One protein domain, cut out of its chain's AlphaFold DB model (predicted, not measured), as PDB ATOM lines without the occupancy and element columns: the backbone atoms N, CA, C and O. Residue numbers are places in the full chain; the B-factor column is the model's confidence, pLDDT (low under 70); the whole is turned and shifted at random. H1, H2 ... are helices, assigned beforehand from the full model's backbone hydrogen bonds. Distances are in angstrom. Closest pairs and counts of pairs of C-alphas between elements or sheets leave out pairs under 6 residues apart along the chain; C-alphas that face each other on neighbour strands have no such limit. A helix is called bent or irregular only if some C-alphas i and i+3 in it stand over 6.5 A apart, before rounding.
ATOM      1  N   SER A  58     189.845 193.289 190.574       92.69
ATOM      2  CA  SER A  58     188.989 193.842 191.631       92.69
ATOM      3  C   SER A  58     188.648 195.318 191.417       92.69
ATOM      4  O   SER A  58     187.498 195.712 191.604       92.69
ATOM      5  N   SER A  59     189.600 196.131 190.952       91.69
ATOM      6  CA  SER A  59     189.373 197.553 190.657       91.69
ATOM      7  C   SER A  59     188.349 197.763 189.537       91.69
ATOM      8  O   SER A  59     187.467 198.612 189.665       91.69
ATOM      9  N   ILE A  60     188.410 196.949 188.478       94.12
ATOM     10  CA  ILE A  60     187.463 196.969 187.354       94.12
ATOM     11  C   ILE A  60     186.067 196.570 187.838       94.12
ATOM     12  O   ILE A  60     185.082 197.244 187.536       94.12
ATOM     13  N   LYS A  61     185.979 195.497 188.629       96.06
ATOM     14  CA  LYS A  61     184.716 195.027 189.204       96.06
ATOM     15  C   LYS A  61     184.091 196.065 190.145       96.06
ATOM     16  O   LYS A  61     182.886 196.299 190.078       96.06
ATOM     17  N   ASN A  62     184.891 196.714 190.990       94.88
ATOM     18  CA  ASN A  62     184.410 197.764 191.889       94.88
ATOM     19  C   ASN A  62     183.868 198.964 191.102       94.88
ATOM     20  O   ASN A  62     182.779 199.452 191.403       94.88
ATOM     21  N   ASP A  63     184.584 199.396 190.060       94.81
ATOM     22  CA  ASP A  63     184.135 200.461 189.158       94.81
ATOM     23  C   ASP A  63     182.803 200.104 188.472       94.81
ATOM     24  O   ASP A  63     181.886 200.928 188.400       94.81
ATOM     25  N   TYR A  64     182.650 198.841 188.057       95.25
ATOM     26  CA  TYR A  64     181.400 198.328 187.504       95.25
ATOM     27  C   TYR A  64     180.243 198.435 188.495       95.25
ATOM     28  O   TYR A  64     179.181 198.952 188.156       95.25
ATOM     29  N   TRP A  65     180.436 197.990 189.737       95.12
ATOM     30  CA  TRP A  65     179.391 198.036 190.760       95.12
ATOM     31  C   TRP A  65     178.993 199.461 191.131       95.12
ATOM     32  O   TRP A  65     177.806 199.725 191.323       95.12
ATOM     33  N   VAL A  66     179.946 200.399 191.167       92.44
ATOM     34  CA  VAL A  66     179.637 201.827 191.335       92.44
ATOM     35  C   VAL A  66     178.711 202.301 190.215       92.44
ATOM     36  O   VAL A  66     177.712 202.964 190.497       92.44
ATOM     37  N   LEU A  67     178.974 201.927 188.960       90.81
ATOM     38  CA  LEU A  67     178.072 202.254 187.853       90.81
ATOM     39  C   LEU A  67     176.690 201.594 188.022       90.81
ATOM     40  O   LEU A  67     175.674 202.279 187.907       90.81
ATOM     41  N   LEU A  68     176.633 200.301 188.362       92.50
ATOM     42  CA  LEU A  68     175.369 199.573 188.553       92.50
ATOM     43  C   LEU A  68     174.513 200.152 189.691       92.50
ATOM     44  O   LEU A  68     173.294 200.216 189.554       92.50
ATOM     45  N   LEU A  69     175.120 200.642 190.777       91.94
ATOM     46  CA  LEU A  69     174.408 201.341 191.858       91.94
ATOM     47  C   LEU A  69     173.702 202.615 191.375       91.94
ATOM     48  O   LEU A  69     172.646 202.973 191.895       91.94
ATOM     49  N   ASN A  70     174.263 203.292 190.371       88.25
ATOM     50  CA  ASN A  70     173.645 204.463 189.753       88.25
ATOM     51  C   ASN A  70     172.563 204.086 188.725       88.25
ATOM     52  O   ASN A  70     171.789 204.958 188.345       88.25
ATOM     53  N   ALA A  71     172.491 202.815 188.311       88.19
ATOM     54  CA  ALA A  71     171.625 202.313 187.244       88.19
ATOM     55  C   ALA A  71     170.801 201.076 187.659       88.19
ATOM     56  O   ALA A  71     170.454 200.245 186.820       88.19
ATOM     57  N   ILE A  72     170.465 200.943 188.951       89.38
ATOM     58  CA  ILE A  72     169.766 199.768 189.512       89.38
ATOM     59  C   ILE A  72     168.527 199.341 188.697       89.38
ATOM     60  O   ILE A  72     168.393 198.142 188.438       89.38
ATOM     61  N   PRO A  73     167.634 200.253 188.250       87.69
ATOM     62  CA  PRO A  73     166.466 199.870 187.450       87.69
ATOM     63  C   PRO A  73     166.814 199.141 186.141       87.69
ATOM     64  O   PRO A  73     166.046 198.296 185.681       87.69
ATOM     65  N   GLU A  74     167.996 199.407 185.583       88.06
ATOM     66  CA  GLU A  74     168.438 198.933 184.268       88.06
ATOM     67  C   GLU A  74     169.277 197.652 184.327       88.06
ATOM     68  O   GLU A  74     169.527 197.020 183.299       88.06
ATOM     69  N   VAL A  75     169.648 197.189 185.527       89.88
ATOM     70  CA  VAL A  75     170.450 195.966 185.732       89.88
ATOM     71  C   VAL A  75     169.829 194.756 185.026       89.88
ATOM     72  O   VAL A  75     170.529 193.980 184.372       89.88
ATOM     73  N   LYS A  76     168.496 194.617 185.077       90.06
ATOM     74  CA  LYS A  76     167.775 193.526 184.397       90.06
ATOM     75  C   LYS A  76     167.911 193.594 182.874       90.06
ATOM     76  O   LYS A  76     167.996 192.549 182.224       90.06
ATOM     77  N   ASN A  77     167.910 194.798 182.305       89.38
ATOM     78  CA  ASN A  77     168.060 195.010 180.868       89.38
ATOM     79  C   ASN A  77     169.503 194.744 180.436       89.38
ATOM     80  O   ASN A  77     169.718 194.005 179.472       89.38
ATOM     81  N   LEU A  78     170.481 195.231 181.204       91.12
ATOM     82  CA  LEU A  78     171.897 194.953 180.974       91.12
ATOM     83  C   LEU A  78     172.189 193.447 181.004       91.12
ATOM     84  O   LEU A  78     172.820 192.921 180.092       91.12
ATOM     85  N   LYS A  79     171.643 192.719 181.984       93.75
ATOM     86  CA  LYS A  79     171.761 191.255 182.065       93.75
ATOM     87  C   LYS A  79     171.284 190.555 180.792       93.75
ATOM     88  O   LYS A  79     171.937 189.626 180.317       93.75
ATOM     89  N   LYS A  80     170.146 190.981 180.232       92.69
ATOM     90  CA  LYS A  80     169.645 190.450 178.953       92.69
ATOM     91  C   LYS A  80     170.583 190.815 177.805       92.69
ATOM     92  O   LYS A  80     170.868 189.957 176.977       92.69
ATOM     93  N   ALA A  81     171.074 192.053 177.760       91.75
ATOM     94  CA  ALA A  81     171.982 192.500 176.710       91.75
ATOM     95  C   ALA A  81     173.282 191.681 176.682       91.75
ATOM     96  O   ALA A  81     173.678 191.243 175.605       91.75
ATOM     97  N   ILE A  82     173.874 191.392 177.849       93.38
ATOM     98  CA  ILE A  82     175.058 190.525 177.969       93.38
ATOM     99  C   ILE A  82     174.741 189.108 177.469       93.38
ATOM    100  O   ILE A  82     175.457 188.570 176.632       93.38
ATOM    101  N   LYS A  83     173.639 188.504 177.936       94.50
ATOM    102  CA  LYS A  83     173.264 187.126 177.562       94.50
ATOM    103  C   LYS A  83     172.979 186.943 176.072       94.50
ATOM    104  O   LYS A  83     173.258 185.883 175.532       94.50
ATOM    105  N   TYR A  84     172.404 187.953 175.424       92.81
ATOM    106  CA  TYR A  84     172.017 187.886 174.012       92.81
ATOM    107  C   TYR A  84     173.034 188.544 173.068       92.81
ATOM    108  O   TYR A  84     172.697 188.783 171.909       92.81
ATOM    109  N   GLY A  85     174.236 188.885 173.548       90.81
ATOM    110  CA  GLY A  85     175.290 189.488 172.725       90.81
ATOM    111  C   GLY A  85     174.895 190.823 172.091       90.81
ATOM    112  O   GLY A  85     175.278 191.123 170.962       90.81
ATOM    113  N   LYS A  86     174.097 191.632 172.797       89.06
ATOM    114  CA  LYS A  86     173.589 192.929 172.314       89.06
ATOM    115  C   LYS A  86     174.430 194.124 172.775       89.06
ATOM    116  O   LYS A  86     173.933 195.248 172.801       89.06
ATOM    117  N   ILE A  87     175.679 193.881 173.161       86.81
ATOM    118  CA  ILE A  87     176.618 194.906 173.625       86.81
ATOM    119  C   ILE A  87     177.720 195.056 172.592       86.81
ATOM    120  O   ILE A  87     178.226 194.069 172.069       86.81
ATOM    121  N   ASN A  88     178.089 196.299 172.307       84.62
ATOM    122  CA  ASN A  88     179.302 196.604 171.570       84.62
ATOM    123  C   ASN A  88     180.063 197.681 172.339       84.62
ATOM    124  O   ASN A  88     179.682 198.851 172.315       84.62
ATOM    125  N   GLY A  89     181.132 197.287 173.027       81.69
ATOM    126  CA  GLY A  89     181.920 198.218 173.830       81.69
ATOM    127  C   GLY A  89     182.653 199.273 173.013       81.69
ATOM    128  O   GLY A  89     182.998 200.315 173.555       81.69
ATOM    129  N   SER A  90     182.862 199.042 171.714       77.00
ATOM    130  CA  SER A  90     183.589 199.968 170.836       77.00
ATOM    131  C   SER A  90     182.753 201.146 170.314       77.00
ATOM    132  O   SER A  90     183.304 202.041 169.676       77.00
ATOM    133  N   THR A  91     181.440 201.173 170.571       70.06
ATOM    134  CA  THR A  91     180.520 202.183 170.022       70.06
ATOM    135  C   THR A  91     179.640 202.794 171.107       70.06
ATOM    136  O   THR A  91     178.909 202.073 171.778       70.06
ATOM    137  N   TYR A  92     179.637 204.122 171.250       56.16
ATOM    138  CA  TYR A  92     178.783 204.825 172.224       56.16
ATOM    139  C   TYR A  92     177.304 204.924 171.813       56.16
ATOM    140  O   TYR A  92     176.454 205.198 172.658       56.16
ATOM    141  N   GLU A  93     176.987 204.693 170.536       51.31
ATOM    142  CA  GLU A  93     175.655 204.877 169.947       51.31
ATOM    143  C   GLU A  93     175.333 203.746 168.950       51.31
ATOM    144  O   GLU A  93     176.242 203.157 168.364       51.31
ATOM    145  N   GLY A  94     174.041 203.435 168.761       55.69
ATOM    146  CA  GLY A  94     173.553 202.395 167.839       55.69
ATOM    147  C   GLY A  94     172.590 201.372 168.466       55.69
ATOM    148  O   GLY A  94     172.246 201.437 169.648       55.69
ATOM    149  N   GLU A  95     172.136 200.395 167.666       49.88
ATOM    150  CA  GLU A  95     171.259 199.294 168.119       49.88
ATOM    151  C   GLU A  95     171.919 198.486 169.259       49.88
ATOM    152  O   GLU A  95     171.272 198.156 170.259       49.88
ATOM    153  N   CYS A  96     173.231 198.251 169.131       51.53
ATOM    154  CA  CYS A  96     174.140 197.781 170.178       51.53
ATOM    155  C   CYS A  96     175.021 198.962 170.588       51.53
ATOM    156  O   CYS A  96     175.720 199.510 169.741       51.53
ATOM    157  N   ALA A  97     174.969 199.355 171.856       59.66
ATOM    158  CA  ALA A  97     175.751 200.464 172.388       59.66
ATOM    159  C   ALA A  97     176.738 199.945 173.444       59.66
ATOM    160  O   ALA A  97     176.667 198.778 173.851       59.66
ATOM    161  N   CYS A  98     177.642 200.815 173.885       70.25
ATOM    162  CA  CYS A  98     178.560 200.563 174.987       70.25
ATOM    163  C   CYS A  98     177.794 200.273 176.290       70.25
ATOM    164  O   CYS A  98     176.558 200.232 176.328       70.25
ATOM    165  N   LEU A  99     178.523 200.085 177.387       72.69
ATOM    166  CA  LEU A  99     177.925 199.847 178.696       72.69
ATOM    167  C   LEU A  99     176.947 200.966 179.094       72.69
ATOM    168  O   LEU A  99     175.771 200.684 179.334       72.69
ATOM    169  N   CYS A 100     177.394 202.228 179.091       73.75
ATOM    170  CA  CYS A 100     176.524 203.367 179.399       73.75
ATOM    171  C   CYS A 100     175.359 203.495 178.408       73.75
ATOM    172  O   CYS A 100     174.219 203.633 178.834       73.75
ATOM    173  N   GLY A 101     175.593 203.338 177.102       72.38
ATOM    174  CA  GLY A 101     174.516 203.409 176.106       72.38
ATOM    175  C   GLY A 101     173.482 202.279 176.227       72.38
ATOM    176  O   GLY A 101     172.321 202.456 175.866       72.38
ATOM    177  N   THR A 102     173.865 201.119 176.769       74.44
ATOM    178  CA  THR A 102     172.924 200.038 177.107       74.44
ATOM    179  C   THR A 102     172.100 200.386 178.346       74.44
ATOM    180  O   THR A 102     170.905 200.098 178.383       74.44
ATOM    181  N   LEU A 103     172.726 201.021 179.337       75.50
ATOM    182  CA  LEU A 103     172.090 201.461 180.581       75.50
ATOM    183  C   LEU A 103     171.212 202.713 180.400       75.50
ATOM    184  O   LEU A 103     170.266 202.914 181.147       75.50
ATOM    185  N   GLU A 104     171.473 203.546 179.396       74.50
ATOM    186  CA  GLU A 104     170.707 204.769 179.123       74.50
ATOM    187  C   GLU A 104     169.340 204.525 178.478       74.50
ATOM    188  O   GLU A 104     168.536 205.453 178.412       74.50
ATOM    189  N   LYS A 105     169.030 203.294 178.040       70.50
ATOM    190  CA  LYS A 105     167.744 202.924 177.409       70.50
ATOM    191  C   LYS A 105     166.557 202.898 178.394       70.50
ATOM    192  O   LYS A 105     165.591 202.164 178.188       70.50
ATOM    193  N   SER A 106     166.631 203.707 179.448       66.75
ATOM    194  CA  SER A 106     165.604 203.867 180.466       66.75
ATOM    195  C   SER A 106     164.443 204.728 179.982       66.75
ATOM    196  O   SER A 106     164.617 205.657 179.197       66.75
ATOM    197  N   THR A 107     163.250 204.474 180.517       62.88
ATOM    198  CA  THR A 107     162.096 205.376 180.367       62.88
ATOM    199  C   THR A 107     162.187 206.609 181.276       62.88
ATOM    200  O   THR A 107     161.392 207.534 181.120       62.88
ATOM    201  N   ASP A 108     163.119 206.636 182.237       79.00
ATOM    202  CA  ASP A 108     163.356 207.778 183.128       79.00
ATOM    203  C   ASP A 108     164.493 208.672 182.600       79.00
ATOM    204  O   ASP A 108     165.678 208.334 182.672       79.00
ATOM    205  N   ASN A 109     164.126 209.865 182.126       78.56
ATOM    206  CA  ASN A 109     165.061 210.855 181.583       78.56
ATOM    207  C   ASN A 109     166.105 211.348 182.602       78.56
ATOM    208  O   ASN A 109     167.218 211.703 182.210       78.56
ATOM    209  N   LYS A 110     165.786 211.383 183.906       83.31
ATOM    210  CA  LYS A 110     166.751 211.796 184.942       83.31
ATOM    211  C   LYS A 110     167.800 210.715 185.164       83.31
ATOM    212  O   LYS A 110     168.979 211.030 185.322       83.31
ATOM    213  N   LEU A 111     167.374 209.454 185.149       80.62
ATOM    214  CA  LEU A 111     168.274 208.310 185.249       80.62
ATOM    215  C   LEU A 111     169.198 208.233 184.032       80.62
ATOM    216  O   LEU A 111     170.414 208.150 184.200       80.62
ATOM    217  N   ALA A 112     168.634 208.344 182.825       79.44
ATOM    218  CA  ALA A 112     169.409 208.371 181.588       79.44
ATOM    219  C   ALA A 112     170.460 209.491 181.612       79.44
ATOM    220  O   ALA A 112     171.626 209.253 181.297       79.44
ATOM    221  N   ARG A 113     170.094 210.695 182.081       82.25
ATOM    222  CA  ARG A 113     171.047 211.806 182.188       82.25
ATOM    223  C   ARG A 113     172.161 211.545 183.202       82.25
ATOM    224  O   ARG A 113     173.321 211.801 182.900       82.25
ATOM    225  N   ARG A 114     171.831 210.989 184.370       82.75
ATOM    226  CA  ARG A 114     172.826 210.621 185.389       82.75
ATOM    227  C   ARG A 114     173.843 209.613 184.854       82.75
ATOM    228  O   ARG A 114     175.022 209.734 185.158       82.75
ATOM    229  N   ILE A 115     173.395 208.622 184.085       82.38
ATOM    230  CA  ILE A 115     174.277 207.609 183.486       82.38
ATOM    231  C   ILE A 115     175.150 208.241 182.398       82.38
ATOM    232  O   ILE A 115     176.351 207.989 182.365       82.38
ATOM    233  N   TYR A 116     174.573 209.118 181.574       80.88
ATOM    234  CA  TYR A 116     175.314 209.876 180.569       80.88
ATOM    235  C   TYR A 116     176.461 210.689 181.189       80.88
ATOM    236  O   TYR A 116     177.577 210.664 180.677       80.88
ATOM    237  N   ASP A 117     176.217 211.359 182.318       83.19
ATOM    238  CA  ASP A 117     177.234 212.157 183.014       83.19
ATOM    239  C   ASP A 117     178.345 211.288 183.661       83.19
ATOM    240  O   ASP A 117     179.387 211.809 184.053       83.19
ATOM    241  N   LEU A 118     178.159 209.962 183.751       81.69
ATOM    242  CA  LEU A 118     179.161 208.990 184.221       81.69
ATOM    243  C   LEU A 118     179.982 208.354 183.085       81.69
ATOM    244  O   LEU A 118     180.821 207.481 183.358       81.69
ATOM    245  N   ARG A 119     179.741 208.755 181.828       81.06
ATOM    246  CA  ARG A 119     180.520 208.304 180.672       81.06
ATOM    247  C   ARG A 119     181.954 208.799 180.793       81.06
ATOM    248  O   ARG A 119     182.227 209.993 180.729       81.06
ATOM    249  N   ASP A 120     182.875 207.855 180.875       83.06
ATOM    250  CA  ASP A 120     184.303 208.129 180.823       83.06
ATOM    251  C   ASP A 120     185.007 206.962 180.130       83.06
ATOM    252  O   ASP A 120     185.122 205.879 180.688       83.06
ATOM    253  N   SER A 121     185.497 207.176 178.906       80.06
ATOM    254  CA  SER A 121     186.232 206.153 178.141       80.06
ATOM    255  C   SER A 121     187.509 205.652 178.836       80.06
ATOM    256  O   SER A 121     188.017 204.570 178.525       80.06
ATOM    257  N   GLY A 122     188.049 206.446 179.766       82.31
ATOM    258  CA  GLY A 122     189.239 206.122 180.538       82.31
ATOM    259  C   GLY A 122     188.959 205.215 181.730       82.31
ATOM    260  O   GLY A 122     189.890 204.557 182.204       82.31
ATOM    261  N   ARG A 123     187.705 205.136 182.200       87.56
ATOM    262  CA  ARG A 123     187.398 204.407 183.430       87.56
ATOM    263  C   ARG A 123     187.598 202.896 183.262       87.56
ATOM    264  O   ARG A 123     187.350 202.356 182.176       87.56
ATOM    265  N   PRO A 124     188.003 202.186 184.328       90.12
ATOM    266  CA  PRO A 124     188.343 200.768 184.256       90.12
ATOM    267  C   PRO A 124     187.279 199.884 183.590       90.12
ATOM    268  O   PRO A 124     187.632 199.046 182.757       90.12
ATOM    269  N   ILE A 125     185.989 200.069 183.904       91.75
ATOM    270  CA  ILE A 125     184.938 199.207 183.350       91.75
ATOM    271  C   ILE A 125     184.645 199.476 181.873       91.75
ATOM    272  O   ILE A 125     184.416 198.529 181.127       91.75
ATOM    273  N   GLU A 126     184.710 200.724 181.406       87.06
ATOM    274  CA  GLU A 126     184.533 201.030 179.977       87.06
ATOM    275  C   GLU A 126     185.680 200.418 179.166       87.06
ATOM    276  O   GLU A 126     185.445 199.756 178.154       87.06
ATOM    277  N   ARG A 127     186.922 200.510 179.671       87.44
ATOM    278  CA  ARG A 127     188.075 199.842 179.045       87.44
ATOM    279  C   ARG A 127     187.937 198.321 179.018       87.44
ATOM    280  O   ARG A 127     188.377 197.699 178.055       87.44
ATOM    281  N   PHE A 128     187.335 197.726 180.046       91.19
ATOM    282  CA  PHE A 128     187.017 196.298 180.059       91.19
ATOM    283  C   PHE A 128     185.948 195.951 179.014       91.19
ATOM    284  O   PHE A 128     186.113 194.994 178.260       91.19
ATOM    285  N   PHE A 129     184.880 196.749 178.920       91.25
ATOM    286  CA  PHE A 129     183.795 196.522 177.965       91.25
ATOM    287  C   PHE A 129     184.237 196.700 176.505       91.25
ATOM    288  O   PHE A 129     183.633 196.067 175.645       91.25
ATOM    289  N   LEU A 130     185.335 197.420 176.208       87.56
ATOM    290  CA  LEU A 130     185.979 197.412 174.876       87.56
ATOM    291  C   LEU A 130     186.364 196.004 174.383       87.56
ATOM    292  O   LEU A 130     186.612 195.829 173.191       87.56
ATOM    293  N   GLY A 131     186.473 195.021 175.283       88.12
ATOM    294  CA  GLY A 131     186.700 193.614 174.945       88.12
ATOM    295  C   GLY A 131     185.444 192.846 174.514       88.12
ATOM    296  O   GLY A 131     185.571 191.680 174.158       88.12
ATOM    297  N   ILE A 132     184.256 193.465 174.554       90.38
ATOM    298  CA  ILE A 132     182.967 192.850 174.203       90.38
ATOM    299  C   ILE A 132     182.478 193.396 172.859       90.38
ATOM    300  O   ILE A 132     182.204 194.594 172.719       90.38
ATOM    301  N   ASN A 133     182.313 192.501 171.889       89.75
ATOM    302  CA  ASN A 133     181.795 192.805 170.559       89.75
ATOM    303  C   ASN A 133     180.324 192.393 170.404       89.75
ATOM    304  O   ASN A 133     179.805 191.545 171.132       89.75
ATOM    305  N   LYS A 134     179.649 192.957 169.391       89.69
ATOM    306  CA  LYS A 134     178.294 192.522 169.018       89.69
ATOM    307  C   LYS A 134     178.315 191.022 168.691       89.69
ATOM    308  O   LYS A 134     179.074 190.595 167.829       89.69
ATOM    309  N   GLY A 135     177.441 190.253 169.339       89.62
ATOM    310  CA  GLY A 135     177.363 188.793 169.226       89.62
ATOM    311  C   GLY A 135     178.111 188.017 170.318       89.62
ATOM    312  O   GLY A 135     177.902 186.808 170.431       89.62
ATOM    313  N   ASP A 136     178.915 188.682 171.151       93.50
ATOM    314  CA  ASP A 136     179.628 188.032 172.254       93.50
ATOM    315  C   ASP A 136     178.671 187.675 173.399       93.50
ATOM    316  O   ASP A 136     178.081 188.545 174.042       93.50
ATOM    317  N   THR A 137     178.570 186.391 173.715       95.94
ATOM    318  CA  THR A 137     177.780 185.846 174.822       95.94
ATOM    319  C   THR A 137     178.699 185.243 175.896       95.94
ATOM    320  O   THR A 137     179.887 185.012 175.649       95.94
ATOM    321  N   PRO A 138     178.201 184.967 177.114       96.94
ATOM    322  CA  PRO A 138     178.988 184.305 178.163       96.94
ATOM    323  C   PRO A 138     179.589 182.947 177.762       96.94
ATOM    324  O   PRO A 138     180.551 182.490 178.377       96.94
ATOM    325  N   GLU A 139     179.019 182.285 176.755       96.00
ATOM    326  CA  GLU A 139     179.467 180.987 176.257       96.00
ATOM    327  C   GLU A 139     180.681 181.095 175.324       96.00
ATOM    328  O   GLU A 139     181.478 180.159 175.265       96.00
ATOM    329  N   ASN A 140     180.837 182.215 174.607       94.81
ATOM    330  CA  ASN A 140     181.890 182.397 173.600       94.81
ATOM    331  C   ASN A 140     182.890 183.526 173.923       94.81
ATOM    332  O   ASN A 140     183.933 183.606 173.277       94.81
ATOM    333  N   SER A 141     182.617 184.359 174.935       94.25
ATOM    334  CA  SER A 141     183.461 185.491 175.324       94.25
ATOM    335  C   SER A 141     183.700 185.526 176.832       94.25
ATOM    336  O   SER A 141     182.777 185.653 177.641       94.25
ATOM    337  N   GLN A 142     184.977 185.468 177.226       91.50
ATOM    338  CA  GLN A 142     185.379 185.578 178.630       91.50
ATOM    339  C   GLN A 142     184.990 186.936 179.232       91.50
ATOM    340  O   GLN A 142     184.631 186.996 180.409       91.50
ATOM    341  N   PHE A 143     185.014 188.010 178.435       93.00
ATOM    342  CA  PHE A 143     184.585 189.335 178.880       93.00
ATOM    343  C   PHE A 143     183.090 189.346 179.208       93.00
ATOM    344  O   PHE A 143     182.714 189.753 180.308       93.00
ATOM    345  N   SER A 144     182.246 188.818 178.313       95.00
ATOM    346  CA  SER A 144     180.802 188.688 178.559       95.00
ATOM    347  C   SER A 144     180.498 187.780 179.751       95.00
ATOM    348  O   SER A 144     179.596 188.076 180.536       95.00
ATOM    349  N   LYS A 145     181.268 186.700 179.931       96.44
ATOM    350  CA  LYS A 145     181.125 185.791 181.073       96.44
ATOM    351  C   LYS A 145     181.416 186.486 182.403       96.44
ATOM    352  O   LYS A 145     180.559 186.490 183.279       96.44
ATOM    353  N   LEU A 146     182.577 187.132 182.525       95.81
ATOM    354  CA  LEU A 146     182.956 187.865 183.737       95.81
ATOM    355  C   LEU A 146     181.991 189.020 184.035       95.81
ATOM    356  O   LEU A 146     181.581 189.193 185.181       95.81
ATOM    357  N   ALA A 147     181.574 189.774 183.010       96.25
ATOM    358  CA  ALA A 147     180.583 190.838 183.166       96.25
ATOM    359  C   ALA A 147     179.249 190.308 183.712       96.25
ATOM    360  O   ALA A 147     178.624 190.966 184.550       96.25
ATOM    361  N   LEU A 148     178.810 189.128 183.256       97.31
ATOM    362  CA  LEU A 148     177.608 188.481 183.773       97.31
ATOM    363  C   LEU A 148     177.808 187.994 185.211       97.31
ATOM    364  O   LEU A 148     176.947 188.266 186.043       97.31
ATOM    365  N   ASP A 149     178.919 187.324 185.517       97.19
ATOM    366  CA  ASP A 149     179.207 186.800 186.858       97.19
ATOM    367  C   ASP A 149     179.228 187.930 187.902       97.19
ATOM    368  O   ASP A 149     178.553 187.849 188.930       97.19
ATOM    369  N   TRP A 150     179.912 189.040 187.605       97.50
ATOM    370  CA  TRP A 150     179.950 190.212 188.486       97.50
ATOM    371  C   TRP A 150     178.589 190.892 188.638       97.50
ATOM    372  O   TRP A 150     178.296 191.428 189.709       97.50
ATOM    373  N   LEU A 151     177.759 190.885 187.589       96.38
ATOM    374  CA  LEU A 151     176.394 191.412 187.648       96.38
ATOM    375  C   LEU A 151     175.488 190.513 188.496       96.38
ATOM    376  O   LEU A 151     174.694 191.026 189.277       96.38
ATOM    377  N   LEU A 152     175.605 189.187 188.374       96.38
ATOM    378  CA  LEU A 152     174.839 188.230 189.180       96.38
ATOM    379  C   LEU A 152     175.185 188.341 190.666       96.38
ATOM    380  O   LEU A 152     174.294 188.301 191.514       96.38
ATOM    381  N   GLU A 153     176.467 188.516 190.977       96.31
ATOM    382  CA  GLU A 153     176.928 188.775 192.339       96.31
ATOM    383  C   GLU A 153     176.398 190.114 192.871       96.31
ATOM    384  O   GLU A 153     175.915 190.189 193.996       96.31
ATOM    385  N   PHE A 154     176.399 191.167 192.051       95.38
ATOM    386  CA  PHE A 154     175.770 192.435 192.423       95.38
ATOM    387  C   PHE A 154     174.264 192.275 192.702       95.38
ATOM    388  O   PHE A 154     173.757 192.766 193.712       95.38
ATOM    389  N   GLU A 155     173.545 191.560 191.827       93.88
ATOM    390  CA  GLU A 155     172.113 191.285 191.976       93.88
ATOM    391  C   GLU A 155     171.800 190.520 193.267       93.88
ATOM    392  O   GLU A 155     170.790 190.818 193.912       93.88
ATOM    393  N   SER A 156     172.628 189.548 193.664       93.56
ATOM    394  CA  SER A 156     172.405 188.811 194.914       93.56
ATOM    395  C   SER A 156     172.483 189.752 196.122       93.56
ATOM    396  O   SER A 156     171.596 189.727 196.977       93.56
ATOM    397  N   LEU A 157     173.452 190.671 196.140       91.62
ATOM    398  CA  LEU A 157     173.662 191.619 197.239       91.62
ATOM    399  C   LEU A 157     172.531 192.646 197.393       91.62
ATOM    400  O   LEU A 157     172.160 192.981 198.520       91.62
ATOM    401  N   ILE A 158     171.966 193.151 196.293       88.69
ATOM    402  CA  ILE A 158     170.865 194.128 196.363       88.69
ATOM    403  C   ILE A 158     169.511 193.476 196.670       88.69
ATOM    404  O   ILE A 158     168.642 194.123 197.254       88.69
ATOM    405  N   ASN A 159     169.324 192.202 196.309       79.94
ATOM    406  CA  ASN A 159     168.082 191.473 196.576       79.94
ATOM    407  C   ASN A 159     168.013 190.915 198.005       79.94
ATOM    408  O   ASN A 159     166.915 190.728 198.510       79.94
ATOM    409  N   HIS A 160     169.148 190.729 198.687       62.62
ATOM    410  CA  HIS A 160     169.193 190.366 200.113       62.62
ATOM    411  C   HIS A 160     168.680 191.464 201.067       62.62
ATOM    412  O   HIS A 160     168.566 191.221 202.266       62.62
ATOM    413  N   LYS A 161     168.391 192.672 200.563       50.56
ATOM    414  CA  LYS A 161     167.875 193.807 201.348       50.56
ATOM    415  C   LYS A 161     166.365 194.054 201.180       50.56
ATOM    416  O   LYS A 161     165.890 195.111 201.593       50.56
TER     417      LYS A 161
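What this domain is: This is residues 58 to 161 of the 162 residues of an uncharacterized protein of Winogradskyella sp (UniProt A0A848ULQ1). H1 and H2 make a V whose corner is the single residue 71. The longest helix, H6, runs beside H2 on one side of this V, and the three short helices H3, H4 and H5 cover the other side. H3 sits near the middle, H4 near the corner and H5 across the beginning of H1. The printed part has 104 residues with six named helices, H1 to H6 in chain order, and no named strand; the class is all helix. It is compact, with a radius of gyration of the C-alphas of 12.4 A, and has a rounded outline spanning 33 by 32 by 24 A.

Where its parts are: H1 is residues 58 to 70, 18.8 A long from first to last C-alpha, and begins at C-alpha 58 (188.989, 193.842, 191.631). H2 is residues 72 to 83, 17.7 A; it is irregular, with C-alphas 73 and 76 7.2 A apart. H3 is residues 99 to 103, 6.3 A. H4 is residues 109 to 116, 10.3 A. H5 is residues 124 to 129, 8.8 A, beginning at C-alpha 124 (188.343, 200.768, 184.256). H6 is residues 142 to 159, 25.6 A, ending at C-alpha 159 (168.082, 191.473, 196.576).

How they stand to each other: H1 and H2 are close but not clearly touching; their closest C-alphas, of Leu 68 and Val 75, are 6.7 A apart, at a steep tilt of 55 degrees. H1 touches H5 with residues 59 to 64 alone, about perpendicular at 83 degrees, and the closest C-alphas, of Ile 60 and Pro 124, are 5.0 A apart. With residues 67 to 70 alone it touches H4, at a shallow tilt of 18 degrees, opposite ways; the closest C-alphas are those of Asn 70 and Ile 115, 7.0 A. H1 and H6 only just touch, with 3 pairs of C-alphas within 8 A, the closest those of Lys 61 and Trp 150, 6.8 A. H2 touches H6 at a shallow tilt of 31 degrees, opposite ways, the closest C-alphas being those of Ile 82 and Ser 144, 6.1 A. H3 touches H2, with the closest C-alphas, of Glu 74 and Leu 103, 5.8 A apart. It also touches H4, where those of Cys 100 and Ile 115 are 6.3 A apart. The helix packing is part aligned, part crossed: 2 of 4 touching pairs with a tilt are at a shallow one. H4 and H6 are apart, as are H2 and H5. Every O i to N i+4 pair is within hydrogen-bond range in H1, H3, H4, H5 and H6, and 6 of 8 are in H2.

The domain as a whole: The two C-alphas farthest apart are those of Gly 94 and Lys 161, 35.1 A. The printed part has no cut. The links H2 to H3, residues 84 to 98, and H5 to H6, residues 130 to 141, are long. Mean pLDDT of the printed part is 85.2; residues 92 to 97, 106 to 107 and 160 to 161 are under 70.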